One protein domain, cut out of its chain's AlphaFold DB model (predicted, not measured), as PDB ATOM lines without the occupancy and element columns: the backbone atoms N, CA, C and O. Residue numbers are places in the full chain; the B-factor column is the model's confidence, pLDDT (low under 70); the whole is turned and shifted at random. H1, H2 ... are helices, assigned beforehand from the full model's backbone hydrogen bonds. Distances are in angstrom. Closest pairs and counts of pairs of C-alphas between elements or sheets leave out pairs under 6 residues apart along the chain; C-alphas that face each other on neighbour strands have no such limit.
ATOM      1  N   GLU A  16       4.127  27.315 131.846       89.69
ATOM      2  CA  GLU A  16       3.728  28.434 132.716       89.69
ATOM      3  C   GLU A  16       2.954  27.940 133.942       89.69
ATOM      4  O   GLU A  16       3.181  28.412 135.051       89.69
ATOM      5  N   LEU A  17       2.094  26.933 133.756       89.94
ATOM      6  CA  LEU A  17       1.365  26.292 134.844       89.94
ATOM      7  C   LEU A  17       2.307  25.552 135.799       89.94
ATOM      8  O   LEU A  17       2.131  25.649 137.010       89.94
ATOM      9  N   ILE A  18       3.331  24.869 135.275       91.44
ATOM     10  CA  ILE A  18       4.378  24.240 136.094       91.44
ATOM     11  C   ILE A  18       5.124  25.295 136.918       91.44
ATOM     12  O   ILE A  18       5.190  25.175 138.137       91.44
ATOM     13  N   THR A  19       5.605  26.369 136.290       92.19
ATOM     14  CA  THR A  19       6.328  27.448 136.981       92.19
ATOM     15  C   THR A  19       5.462  28.136 138.043       92.19
ATOM     16  O   THR A  19       5.925  28.416 139.150       92.19
ATOM     17  N   ALA A  20       4.183  28.376 137.746       91.38
ATOM     18  CA  ALA A  20       3.237  28.911 138.720       91.38
ATOM     19  C   ALA A  20       3.027  27.934 139.890       91.38
ATOM     20  O   ALA A  20       3.033  28.346 141.053       91.38
ATOM     21  N   LEU A  21       2.915  26.631 139.610       91.00
ATOM     22  CA  LEU A  21       2.784  25.605 140.640       91.00
ATOM     23  C   LEU A  21       4.016  25.550 141.546       91.00
ATOM     24  O   LEU A  21       3.855  25.500 142.763       91.00
ATOM     25  N   GLU A  22       5.228  25.597 140.991       90.81
ATOM     26  CA  GLU A  22       6.473  25.634 141.770       90.81
ATOM     27  C   GLU A  22       6.482  26.795 142.766       90.81
ATOM     28  O   GLU A  22       6.814  26.614 143.943       90.81
ATOM     29  N   LYS A  23       6.063  27.984 142.312       89.31
ATOM     30  CA  LYS A  23       5.977  29.186 143.147       89.31
ATOM     31  C   LYS A  23       4.980  29.009 144.292       89.31
ATOM     32  O   LYS A  23       5.307  29.326 145.438       89.31
ATOM     33  N   VAL A  24       3.790  28.483 143.999       88.38
ATOM     34  CA  VAL A  24       2.732  28.258 144.997       88.38
ATOM     35  C   VAL A  24       3.157  27.195 146.011       88.38
ATOM     36  O   VAL A  24       3.077  27.414 147.220       88.38
ATOM     37  N   VAL A  25       3.667  26.060 145.533       86.75
ATOM     38  CA  VAL A  25       4.071  24.915 146.360       86.75
ATOM     39  C   VAL A  25       5.229  25.256 147.294       86.75
ATOM     40  O   VAL A  25       5.264  24.766 148.421       86.75
ATOM     41  N   LYS A  26       6.167  26.114 146.874       79.62
ATOM     42  CA  LYS A  26       7.322  26.502 147.699       79.62
ATOM     43  C   LYS A  26       6.921  27.124 149.041       79.62
ATOM     44  O   LYS A  26       7.627  26.924 150.025       79.62
ATOM     45  N   ASN A  27       5.793  27.834 149.079       71.12
ATOM     46  CA  ASN A  27       5.304  28.545 150.263       71.12
ATOM     47  C   ASN A  27       4.063  27.889 150.895       71.12
ATOM     48  O   ASN A  27       3.546  28.376 151.901       71.12
ATOM     49  N   ALA A  28       3.566  26.794 150.319       65.75
ATOM     50  CA  ALA A  28       2.363  26.123 150.781       65.75
ATOM     51  C   ALA A  28       2.666  25.264 152.013       65.75
ATOM     52  O   ALA A  28       3.269  24.198 151.908       65.75
ATOM     53  N   ILE A  29       2.238  25.723 153.191       61.03
ATOM     54  CA  ILE A  29       2.346  24.931 154.425       61.03
ATOM     55  C   ILE A  29       1.073  24.102 154.644       61.03
ATOM     56  O   ILE A  29       1.180  22.974 155.105       61.03
ATOM     57  N   TYR A  30      -0.105  24.617 154.265       60.16
ATOM     58  CA  TYR A  30      -1.393  23.924 154.398       60.16
ATOM     59  C   TYR A  30      -2.362  24.392 153.312       60.16
ATOM     60  O   TYR A  30      -3.137  25.318 153.530       60.16
ATOM     61  N   LEU A  31      -2.316  23.782 152.131       69.19
ATOM     62  CA  LEU A  31      -3.308  24.057 151.093       69.19
ATOM     63  C   LEU A  31      -4.092  22.784 150.795       69.19
ATOM     64  O   LEU A  31      -3.518  21.707 150.608       69.19
ATOM     65  N   THR A  32      -5.418  22.899 150.766       83.25
ATOM     66  CA  THR A  32      -6.248  21.871 150.141       83.25
ATOM     67  C   THR A  32      -6.055  21.924 148.626       83.25
ATOM     68  O   THR A  32      -5.587  22.924 148.079       83.25
ATOM     69  N   ASP A  33      -6.473  20.880 147.909       88.44
ATOM     70  CA  ASP A  33      -6.444  20.902 146.440       88.44
ATOM     71  C   ASP A  33      -7.229  22.103 145.865       88.44
ATOM     72  O   ASP A  33      -6.891  22.608 144.799       88.44
ATOM     73  N   LYS A  34      -8.275  22.582 146.556       90.00
ATOM     74  CA  LYS A  34      -9.039  23.765 146.125       90.00
ATOM     75  C   LYS A  34      -8.244  25.053 146.318       90.00
ATOM     76  O   LYS A  34      -8.230  25.881 145.410       90.00
ATOM     77  N   ASP A  35      -7.563  25.196 147.451       88.94
ATOM     78  CA  ASP A  35      -6.740  26.378 147.726       88.94
ATOM     79  C   ASP A  35      -5.532  26.426 146.788       88.94
ATOM     80  O   ASP A  35      -5.186  27.491 146.288       88.94
ATOM     81  N   LEU A  36      -4.942  25.269 146.467       89.19
ATOM     82  CA  LEU A  36      -3.894  25.164 145.449       89.19
ATOM     83  C   LEU A  36      -4.375  25.684 144.096       89.19
ATOM     84  O   LEU A  36      -3.675  26.473 143.474       89.19
ATOM     85  N   VAL A  37      -5.569  25.285 143.651       91.81
ATOM     86  CA  VAL A  37      -6.136  25.765 142.381       91.81
ATOM     87  C   VAL A  37      -6.429  27.258 142.425       91.81
ATOM     88  O   VAL A  37      -6.156  27.959 141.455       91.81
ATOM     89  N   PHE A  38      -6.961  27.756 143.541       91.69
ATOM     90  CA  PHE A  38      -7.195  29.184 143.726       91.69
ATOM     91  C   PHE A  38      -5.887  29.977 143.619       91.69
ATOM     92  O   PHE A  38      -5.786  30.873 142.785       91.69
ATOM     93  N   MET A  39      -4.867  29.592 144.388       90.56
ATOM     94  CA  MET A  39      -3.553  30.239 144.393       90.56
ATOM     95  C   MET A  39      -2.859  30.141 143.033       90.56
ATOM     96  O   MET A  39      -2.293  31.118 142.557       90.56
ATOM     97  N   LEU A  40      -2.945  28.986 142.373       90.56
ATOM     98  CA  LEU A  40      -2.402  28.789 141.032       90.56
ATOM     99  C   LEU A  40      -3.071  29.725 140.017       90.56
ATOM    100  O   LEU A  40      -2.392  30.337 139.201       90.56
ATOM    101  N   ASN A  41      -4.392  29.881 140.086       92.25
ATOM    102  CA  ASN A  41      -5.127  30.763 139.183       92.25
ATOM    103  C   ASN A  41      -4.871  32.255 139.445       92.25
ATOM    104  O   ASN A  41      -5.031  33.044 138.517       92.25
ATOM    105  N   LEU A  42      -4.465  32.646 140.659       91.56
ATOM    106  CA  LEU A  42      -3.994  34.012 140.937       91.56
ATOM    107  C   LEU A  42      -2.660  34.321 140.245       91.56
ATOM    108  O   LEU A  42      -2.393  35.474 139.920       91.56
ATOM    109  N   GLU A  43      -1.837  33.299 140.014       90.75
ATOM    110  CA  GLU A  43      -0.533  33.417 139.354       90.75
ATOM    111  C   GLU A  43      -0.619  33.279 137.826       90.75
ATOM    112  O   GLU A  43       0.330  33.608 137.116       90.75
ATOM    113  N   LEU A  44      -1.752  32.800 137.303       89.81
ATOM    114  CA  LEU A  44      -1.957  32.560 135.878       89.81
ATOM    115  C   LEU A  44      -2.816  33.650 135.227       89.81
ATOM    116  O   LEU A  44      -3.799  34.115 135.815       89.81
ATOM    117  N   PRO A  45      -2.527  34.018 133.967       88.69
ATOM    118  CA  PRO A  45      -3.412  34.889 133.211       88.69
ATOM    119  C   PRO A  45      -4.769  34.202 132.984       88.69
ATOM    120  O   PRO A  45      -4.863  32.979 132.885       88.69
ATOM    121  N   VAL A  46      -5.842  34.995 132.866       86.12
ATOM    122  CA  VAL A  46      -7.243  34.514 132.824       86.12
ATOM    123  C   VAL A  46      -7.479  33.419 131.772       86.12
ATOM    124  O   VAL A  46      -8.274  32.508 131.976       86.12
ATOM    125  N   ASN A  47      -6.769  33.474 130.644       83.81
ATOM    126  CA  ASN A  47      -6.873  32.499 129.555       83.81
ATOM    127  C   ASN A  47      -6.179  31.152 129.831       83.81
ATOM    128  O   ASN A  47      -6.369  30.220 129.052       83.81
ATOM    129  N   GLN A  48      -5.378  31.054 130.889       85.94
ATOM    130  CA  GLN A  48      -4.625  29.859 131.281       85.94
ATOM    131  C   GLN A  48      -5.063  29.290 132.631       85.94
ATOM    132  O   GLN A  48      -4.576  28.239 133.040       85.94
ATOM    133  N   GLN A  49      -5.995  29.957 133.312       90.00
ATOM    134  CA  GLN A  49      -6.576  29.452 134.546       90.00
ATOM    135  C   GLN A  49      -7.246  28.095 134.318       90.00
ATOM    136  O   GLN A  49      -7.923  27.859 133.311       90.00
ATOM    137  N   ILE A  50      -7.085  27.208 135.294       90.12
ATOM    138  CA  ILE A  50      -7.629  25.857 135.244       90.12
ATOM    139  C   ILE A  50      -8.798  25.694 136.206       90.12
ATOM    140  O   ILE A  50      -8.892  26.328 137.258       90.12
ATOM    141  N   LYS A  51      -9.707  24.787 135.852       91.38
ATOM    142  CA  LYS A  51     -10.779  24.368 136.756       91.38
ATOM    143  C   LYS A  51     -10.246  23.357 137.763       91.38
ATOM    144  O   LYS A  51      -9.329  22.593 137.470       91.38
ATOM    145  N   TYR A  52     -10.924  23.266 138.905       91.75
ATOM    146  CA  TYR A  52     -10.631  22.256 139.923       91.75
ATOM    147  C   TYR A  52     -10.622  20.826 139.358       91.75
ATOM    148  O   TYR A  52      -9.739  20.038 139.678       91.75
ATOM    149  N   GLN A  53     -11.555  20.505 138.457       90.56
ATOM    150  CA  GLN A  53     -11.610  19.188 137.821       90.56
ATOM    151  C   GLN A  53     -10.360  18.886 136.980       90.56
ATOM    152  O   GLN A  53      -9.801  17.801 137.085       90.56
ATOM    153  N   THR A  54      -9.882  19.864 136.209       90.38
ATOM    154  CA  THR A  54      -8.666  19.742 135.394       90.38
ATOM    155  C   THR A  54      -7.430  19.538 136.267       90.38
ATOM    156  O   THR A  54      -6.595  18.691 135.971       90.38
ATOM    157  N   PHE A  55      -7.345  20.243 137.399       91.75
ATOM    158  CA  PHE A  55      -6.294  20.000 138.385       91.75
ATOM    159  C   PHE A  55      -6.334  18.567 138.929       91.75
ATOM    160  O   PHE A  55      -5.291  17.920 139.027       91.75
ATOM    161  N   LYS A  56      -7.527  18.047 139.262       91.19
ATOM    162  CA  LYS A  56      -7.662  16.654 139.711       91.19
ATOM    163  C   LYS A  56      -7.192  15.691 138.629       91.19
ATOM    164  O   LYS A  56      -6.436  14.790 138.957       91.19
ATOM    165  N   GLU A  57      -7.595  15.875 137.378       90.50
ATOM    166  CA  GLU A  57      -7.133  15.037 136.262       90.50
ATOM    167  C   GLU A  57      -5.601  15.019 136.191       90.50
ATOM    168  O   GLU A  57      -5.005  13.944 136.275       90.50
ATOM    169  N   TYR A  58      -4.959  16.192 136.202       90.69
ATOM    170  CA  TYR A  58      -3.499  16.282 136.168       90.69
ATOM    171  C   TYR A  58      -2.827  15.605 137.365       90.69
ATOM    172  O   TYR A  58      -1.840  14.889 137.208       90.69
ATOM    173  N   LYS A  59      -3.392  15.763 138.565       89.81
ATOM    174  CA  LYS A  59      -2.898  15.107 139.784       89.81
ATOM    175  C   LYS A  59      -2.980  13.575 139.708       89.81
ATOM    176  O   LYS A  59      -2.155  12.907 140.322       89.81
ATOM    177  N   HIS A  60      -3.937  13.026 138.956       88.88
ATOM    178  CA  HIS A  60      -4.063  11.581 138.709       88.88
ATOM    179  C   HIS A  60      -3.265  11.106 137.483       88.88
ATOM    180  O   HIS A  60      -3.415   9.962 137.068       88.88
ATOM    181  N   GLY A  61      -2.433  11.965 136.887       86.69
ATOM    182  CA  GLY A  61      -1.677  11.630 135.680       86.69
ATOM    183  C   GLY A  61      -2.523  11.618 134.403       86.69
ATOM    184  O   GLY A  61      -2.055  11.177 133.358       86.69
ATOM    185  N   ILE A  62      -3.767  12.097 134.464       85.56
ATOM    186  CA  ILE A  62      -4.679  12.133 133.325       85.56
ATOM    187  C   ILE A  62      -4.466  13.455 132.598       85.56
ATOM    188  O   ILE A  62      -4.717  14.531 133.137       85.56
ATOM    189  N   SER A  63      -4.019  13.377 131.349       82.12
ATOM    190  CA  SER A  63      -3.850  14.536 130.480       82.12
ATOM    191  C   SER A  63      -4.405  14.241 129.087       82.12
ATOM    192  O   SER A  63      -4.583  13.082 128.711       82.12
ATOM    193  N   GLN A  64      -4.718  15.282 128.313       73.19
ATOM    194  CA  GLN A  64      -5.129  15.086 126.925       73.19
ATOM    195  C   GLN A  64      -3.925  14.669 126.072       73.19
ATOM    196  O   GLN A  64      -3.158  15.522 125.623       73.19
ATOM    197  N   GLY A  65      -3.806  13.363 125.833       71.31
ATOM    198  CA  GLY A  65      -2.703  12.759 125.092       71.31
ATOM    199  C   GLY A  65      -1.452  12.547 125.943       71.31
ATOM    200  O   GLY A  65      -1.468  12.700 127.167       71.31
ATOM    201  N   GLU A  66      -0.363  12.184 125.275       73.31
ATOM    202  CA  GLU A  66       0.953  12.039 125.889       73.31
ATOM    203  C   GLU A  66       1.523  13.440 126.157       73.31
ATOM    204  O   GLU A  66       1.834  14.193 125.231       73.31
ATOM    205  N   ASN A  67       1.570  13.841 127.430       79.56
ATOM    206  CA  ASN A  67       2.114  15.132 127.837       79.56
ATOM    207  C   ASN A  67       3.310  14.914 128.769       79.56
ATOM    208  O   ASN A  67       3.101  14.505 129.911       79.56
ATOM    209  N   PRO A  68       4.542  15.232 128.337       83.81
ATOM    210  CA  PRO A  68       5.740  14.991 129.142       83.81
ATOM    211  C   PRO A  68       5.765  15.801 130.449       83.81
ATOM    212  O   PRO A  68       6.464  15.436 131.385       83.81
ATOM    213  N   LEU A  69       4.975  16.875 130.554       89.19
ATOM    214  CA  LEU A  69       4.920  17.716 131.754       89.19
ATOM    215  C   LEU A  69       4.079  17.098 132.881       89.19
ATOM    216  O   LEU A  69       4.090  17.604 134.002       89.19
ATOM    217  N   ILE A  70       3.321  16.027 132.610       90.19
ATOM    218  CA  ILE A  70       2.441  15.415 133.612       90.19
ATOM    219  C   ILE A  70       3.236  14.794 134.766       90.19
ATOM    220  O   ILE A  70       2.843  14.883 135.932       90.19
ATOM    221  N   GLU A  71       4.384  14.201 134.450       89.62
ATOM    222  CA  GLU A  71       5.282  13.610 135.435       89.62
ATOM    223  C   GLU A  71       5.911  14.696 136.313       89.62
ATOM    224  O   GLU A  71       5.930  14.577 137.538       89.62
ATOM    225  N   GLU A  72       6.324  15.807 135.707       91.12
ATOM    226  CA  GLU A  72       6.846  16.974 136.418       91.12
ATOM    227  C   GLU A  72       5.787  17.573 137.358       91.12
ATOM    228  O   GLU A  72       6.036  17.753 138.553       91.12
ATOM    229  N   PHE A  73       4.560  17.775 136.868       91.88
ATOM    230  CA  PHE A  73       3.440  18.269 137.671       91.88
ATOM    231  C   PHE A  73       3.154  17.368 138.879       91.88
ATOM    232  O   PHE A  73       3.065  17.834 140.017       91.88
ATOM    233  N   THR A  74       3.021  16.060 138.649       91.12
ATOM    234  CA  THR A  74       2.731  15.105 139.727       91.12
ATOM    235  C   THR A  74       3.886  15.007 140.725       91.12
ATOM    236  O   THR A  74       3.641  14.899 141.930       91.12
ATOM    237  N   THR A  75       5.132  15.122 140.263       91.06
ATOM    238  CA  THR A  75       6.330  15.152 141.113       91.06
ATOM    239  C   THR A  75       6.364  16.387 142.006       91.06
ATOM    240  O   THR A  75       6.638  16.265 143.204       91.06
ATOM    241  N   LEU A  76       6.012  17.565 141.484       91.00
ATOM    242  CA  LEU A  76       5.919  18.795 142.276       91.00
ATOM    243  C   LEU A  76       4.866  18.683 143.381       91.00
ATOM    244  O   LEU A  76       5.152  19.005 144.536       91.00
ATOM    245  N   ILE A  77       3.679  18.159 143.060       89.81
ATOM    246  CA  ILE A  77       2.618  17.929 144.050       89.81
ATOM    247  C   ILE A  77       3.067  16.934 145.126       89.81
ATOM    248  O   ILE A  77       2.890  17.190 146.317       89.81
ATOM    249  N   LYS A  78       3.684  15.810 144.741       88.25
ATOM    250  CA  LYS A  78       4.207  14.829 145.706       88.25
ATOM    251  C   LYS A  78       5.282  15.440 146.603       88.25
ATOM    252  O   LYS A  78       5.246  15.255 147.815       88.25
ATOM    253  N   THR A  79       6.192  16.220 146.026       87.12
ATOM    254  CA  THR A  79       7.250  16.915 146.770       87.12
ATOM    255  C   THR A  79       6.666  17.913 147.771       87.12
ATOM    256  O   THR A  79       7.142  17.987 148.905       87.12
ATOM    257  N   ALA A  80       5.607  18.639 147.393       86.00
ATOM    258  CA  ALA A  80       4.860  19.521 148.290       86.00
ATOM    259  C   ALA A  80       4.336  18.765 149.518       86.00
ATOM    260  O   ALA A  80       4.586  19.161 150.654       86.00
ATOM    261  N   LEU A  81       3.654  17.641 149.277       84.69
ATOM    262  CA  LEU A  81       3.047  16.819 150.325       84.69
ATOM    263  C   LEU A  81       4.097  16.233 151.272       84.69
ATOM    264  O   LEU A  81       3.895  16.223 152.485       84.69
ATOM    265  N   VAL A  82       5.240  15.790 150.741       86.25
ATOM    266  CA  VAL A  82       6.357  15.298 151.559       86.25
ATOM    267  C   VAL A  82       6.917  16.412 152.445       86.25
ATOM    268  O   VAL A  82       7.136  16.192 153.636       86.25
ATOM    269  N   LYS A  83       7.104  17.626 151.910       85.62
ATOM    270  CA  LYS A  83       7.564  18.781 152.700       85.62
ATOM    271  C   LYS A  83       6.575  19.156 153.797       85.62
ATOM    272  O   LYS A  83       6.992  19.414 154.924       85.62
ATOM    273  N   GLU A  84       5.280  19.153 153.493       82.81
ATOM    274  CA  GLU A  84       4.226  19.393 154.480       82.81
ATOM    275  C   GLU A  84       4.268  18.349 155.604       82.81
ATOM    276  O   GLU A  84       4.237  18.706 156.784       82.81
ATOM    277  N   LYS A  85       4.427  17.070 155.246       82.50
ATOM    278  CA  LYS A  85       4.546  15.958 156.194       82.50
ATOM    279  C   LYS A  85       5.760  16.113 157.116       82.50
ATOM    280  O   LYS A  85       5.624  15.984 158.330       82.50
ATOM    281  N   ILE A  86       6.927  16.447 156.558       85.69
ATOM    282  CA  ILE A  86       8.152  16.708 157.334       85.69
ATOM    283  C   ILE A  86       7.952  17.904 158.271       85.69
ATOM    284  O   ILE A  86       8.283  17.819 159.449       85.69
ATOM    285  N   ASN A  87       7.373  19.005 157.785       83.62
ATOM    286  CA  ASN A  87       7.148  20.206 158.590       83.62
ATOM    287  C   ASN A  87       6.190  19.941 159.766       83.62
ATOM    288  O   ASN A  87       6.475  20.328 160.899       83.62
ATOM    289  N   LEU A  88       5.082  19.231 159.526       80.19
ATOM    290  CA  LEU A  88       4.164  18.808 160.587       80.19
ATOM    291  C   LEU A  88       4.860  17.928 161.634       80.19
ATOM    292  O   LEU A  88       4.677  18.159 162.830       80.19
ATOM    293  N   LEU A  89       5.682  16.968 161.201       82.31
ATOM    294  CA  LEU A  89       6.449  16.111 162.107       82.31
ATOM    295  C   LEU A  89       7.441  16.925 162.954       82.31
ATOM    296  O   LEU A  89       7.528  16.722 164.161       82.31
ATOM    297  N   GLU A  90       8.170  17.864 162.355       85.00
ATOM    298  CA  GLU A  90       9.111  18.714 163.092       85.00
ATOM    299  C   GLU A  90       8.395  19.608 164.116       85.00
ATOM    300  O   GLU A  90       8.842  19.733 165.257       85.00
ATOM    301  N   LYS A  91       7.231  20.164 163.760       79.81
ATOM    302  CA  LYS A  91       6.382  20.926 164.693       79.81
ATOM    303  C   LYS A  91       5.803  20.078 165.827       79.81
ATOM    304  O   LYS A  91       5.497  20.636 166.881       79.81
ATOM    305  N   LEU A  92       5.610  18.775 165.611       80.31
ATOM    306  CA  LEU A  92       5.220  17.814 166.649       80.31
ATOM    307  C   LEU A  92       6.389  17.519 167.590       80.31
ATOM    308  O   LEU A  92       6.240  17.638 168.803       80.31
ATOM    309  N   LYS A  93       7.569  17.202 167.038       79.38
ATOM    310  CA  LYS A  93       8.784  16.903 167.816       79.38
ATOM    311  C   LYS A  93       9.211  18.054 168.720       79.38
ATOM    312  O   LYS A  93       9.662  17.819 169.834       79.38
ATOM    313  N   LYS A  94       9.064  19.296 168.252       79.81
ATOM    314  CA  LYS A  94       9.430  20.495 169.019       79.81
ATOM    315  C   LYS A  94       8.512  20.774 170.214       79.81
ATOM    316  O   LYS A  94       8.787  21.712 170.953       79.81
ATOM    317  N   GLY A  95       7.435  20.005 170.405       66.88
ATOM    318  CA  GLY A  95       6.548  20.146 171.563       66.88
ATOM    319  C   GLY A  95       5.829  21.495 171.639       66.88
ATOM    320  O   GLY A  95       5.328  21.866 172.695       66.88
ATOM    321  N   GLU A  96       5.778  22.243 170.533       67.19
ATOM    322  CA  GLU A  96       5.024  23.492 170.445       67.19
ATOM    323  C   GLU A  96       3.558  23.248 170.841       67.19
ATOM    324  O   GLU A  96       2.964  22.248 170.422       67.19
ATOM    325  N   ASN A  97       2.964  24.190 171.588       73.06
ATOM    326  CA  ASN A  97       1.560  24.157 172.012       73.06
ATOM    327  C   ASN A  97       0.628  23.639 170.897       73.06
ATOM    328  O   ASN A  97       0.737  24.039 169.735       73.06
ATOM    329  N   GLY A  98      -0.293  22.735 171.252       71.00
ATOM    330  CA  GLY A  98      -1.204  22.107 170.286       71.00
ATOM    331  C   GLY A  98      -0.626  20.894 169.546       71.00
ATOM    332  O   GLY A  98      -1.016  20.620 168.415       71.00
ATOM    333  N   TRP A  99       0.287  20.128 170.152       77.06
ATOM    334  CA  TRP A  99       0.766  18.867 169.564       77.06
ATOM    335  C   TRP A  99      -0.387  17.900 169.227       77.06
ATOM    336  O   TRP A  99      -0.362  17.266 168.179       77.06
ATOM    337  N   GLN A 100      -1.447  17.862 170.041       81.19
ATOM    338  CA  GLN A 100      -2.650  17.053 169.794       81.19
ATOM    339  C   GLN A 100      -3.371  17.460 168.502       81.19
ATOM    340  O   GLN A 100      -3.760  16.601 167.715       81.19
ATOM    341  N   SER A 101      -3.523  18.764 168.243       76.88
ATOM    342  CA  SER A 101      -4.191  19.241 167.027       76.88
ATOM    343  C   SER A 101      -3.346  18.974 165.782       76.88
ATOM    344  O   SER A 101      -3.880  18.580 164.747       76.88
ATOM    345  N   LYS A 102      -2.020  19.103 165.889       77.88
ATOM    346  CA  LYS A 102      -1.080  18.732 164.822       77.88
ATOM    347  C   LYS A 102      -1.090  17.224 164.548       77.88
ATOM    348  O   LYS A 102      -1.076  16.839 163.383       77.88
ATOM    349  N   ALA A 103      -1.156  16.392 165.589       79.25
ATOM    350  CA  ALA A 103      -1.259  14.937 165.464       79.25
ATOM    351  C   ALA A 103      -2.568  14.547 164.767       79.25
ATOM    352  O   ALA A 103      -2.548  13.800 163.796       79.25
ATOM    353  N   TRP A 104      -3.683  15.167 165.161       81.50
ATOM    354  CA  TRP A 104      -4.990  14.941 164.546       81.50
ATOM    355  C   TRP A 104      -5.050  15.344 163.063       81.50
ATOM    356  O   TRP A 104      -5.604  14.615 162.238       81.50
ATOM    357  N   ILE A 105      -4.459  16.491 162.694       78.88
ATOM    358  CA  ILE A 105      -4.332  16.905 161.282       78.88
ATOM    359  C   ILE A 105      -3.531  15.865 160.501       78.88
ATOM    360  O   ILE A 105      -3.907  15.501 159.385       78.88
ATOM    361  N   LEU A 106      -2.430  15.401 161.086       79.81
ATOM    362  CA  LEU A 106      -1.534  14.462 160.445       79.81
ATOM    363  C   LEU A 106      -2.226  13.112 160.207       79.81
ATOM    364  O   LEU A 106      -2.196  12.629 159.081       79.81
ATOM    365  N   GLU A 107      -2.903  12.557 161.211       81.06
ATOM    366  CA  GLU A 107      -3.670  11.305 161.125       81.06
ATOM    367  C   GLU A 107      -4.728  11.355 160.009       81.06
ATOM    368  O   GLU A 107      -4.784  10.507 159.117       81.06
ATOM    369  N   ARG A 108      -5.539  12.419 159.979       80.31
ATOM    370  CA  ARG A 108      -6.630  12.540 158.997       80.31
ATOM    371  C   ARG A 108      -6.144  12.792 157.575       80.31
ATOM    372  O   ARG A 108      -6.822  12.390 156.630       80.31
ATOM    373  N   LYS A 109      -5.024  13.499 157.411       76.81
ATOM    374  CA  LYS A 109      -4.477  13.840 156.091       76.81
ATOM    375  C   LYS A 109      -3.573  12.741 155.533       76.81
ATOM    376  O   LYS A 109      -3.575  12.522 154.324       76.81
ATOM    377  N   PHE A 110      -2.842  12.044 156.398       79.56
ATOM    378  CA  PHE A 110      -1.901  10.980 156.058       79.56
ATOM    379  C   PHE A 110      -2.340   9.689 156.746       79.56
ATOM    380  O   PHE A 110      -1.839   9.323 157.808       79.56
ATOM    381  N   SER A 111      -3.297   8.999 156.119       74.75
ATOM    382  CA  SER A 111      -3.936   7.785 156.651       74.75
ATOM    383  C   SER A 111      -2.956   6.688 157.081       74.75
ATOM    384  O   SER A 111      -3.257   5.900 157.973       74.75
ATOM    385  N   GLU A 112      -1.768   6.649 156.480       71.25
ATOM    386  CA  GLU A 112      -0.694   5.723 156.821       71.25
ATOM    387  C   GLU A 112      -0.093   5.957 158.218       71.25
ATOM    388  O   GLU A 112       0.627   5.099 158.722       71.25
ATOM    389  N   TRP A 113      -0.349   7.114 158.833       69.44
ATOM    390  CA  TRP A 113       0.104   7.476 160.179       69.44
ATOM    391  C   TRP A 113      -1.025   7.455 161.205       69.44
ATOM    392  O   TRP A 113      -0.788   7.791 162.363       69.44
ATOM    393  N   ASN A 114      -2.231   7.023 160.817       73.94
ATOM    394  CA  ASN A 114      -3.242   6.666 161.799       73.94
ATOM    395  C   ASN A 114      -2.649   5.610 162.728       73.94
ATOM    396  O   ASN A 114      -2.306   4.511 162.282       73.94
TER     397      ASN A 114
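This is residues 16 to 114 of the 144 residues of an uncharacterized protein of Bacteroidetes bacterium (UniProt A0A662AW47). One long helix, H4, makes the longest axis of the model; H1 runs side by side with its first half, H3 packs crosswise on that same half, and H2 joins H1 to H3 away from H4, so that H1, H2, H3 and the first half of H4 make a ring of four, each touching the next. At the other end of H4 the chain folds back, and H5 packs on the last part of H4 as a helical hairpin. The printed part has 99 residues with five named helices, in the order H1, H2, H3, H4, H5, and no named strand; its class is all helix. It is elongated, spanning 45 by 25 by 18 A, and only just loose, close to compact, with a radius of gyration of the C-alphas of 15.2 A.

H4, residues 69 to 93, is the hub and touches three helices, each with a part of its length alone. With residues 69 to 80 it touches H1, residues 16 to 27, at a shallow tilt of 4 degrees, the same way; their closest C-alphas, of Val 25 and Ala 80, are 5.8 A apart. With residues 70 to 77 it touches H3, residues 52 to 59, about perpendicular at 88 degrees; the closest C-alphas, of Lys 59 and Thr 74, are 5.6 A apart. With residues 85 to 92 it touches H5, residues 99 to 109, at a shallow tilt of 25 degrees, opposite ways; the closest C-alphas, of Leu 92 and Trp 99, are 5.4 A apart, and the two form a helical hairpin. H2, residues 33 to 43, touches H1 at a steep tilt of 64 degrees, opposite ways, with the C-alphas of Ala 20 and Glu 43 closest at 5.9 A. H2 also touches H3, about perpendicular at 80 degrees, with the C-alphas of Val 37 and Tyr 52 closest at 6.2 A. H2 and H4 are apart, and H5 is apart from H1, H2 and H3. The helix packing is part aligned, part crossed: of five touching pairs, 2 are at a shallow tilt. In H2, H3, H4 and H5 every O i to N i+4 pair is within hydrogen-bond range; in H1, 7 of 8 are.

H4 measures 36.3 A, from C-alpha 69 at (4.920, 17.716, 131.754) to C-alpha 93 at (8.784, 16.903, 167.816). H1 is 17.6 A long and begins at C-alpha 16, (3.728, 28.434, 132.716). H2 is 15.5 A long, H3 10.5 A, and H5 15.3 A, ending at C-alpha 109, (-4.477, 13.840, 156.091).

The two C-alphas farthest apart, of Gly 65 and Asn 97, are 48.5 A from each other. The printed part has no cut. The links H1 to H2 and H4 to H5 are tight, the other two short. Residues 93 to 98, of which 93 belongs to H4, stand free. The mean pLDDT of the printed part is 83.8; residues 28 to 31, 95 to 96 and 113 are under 70.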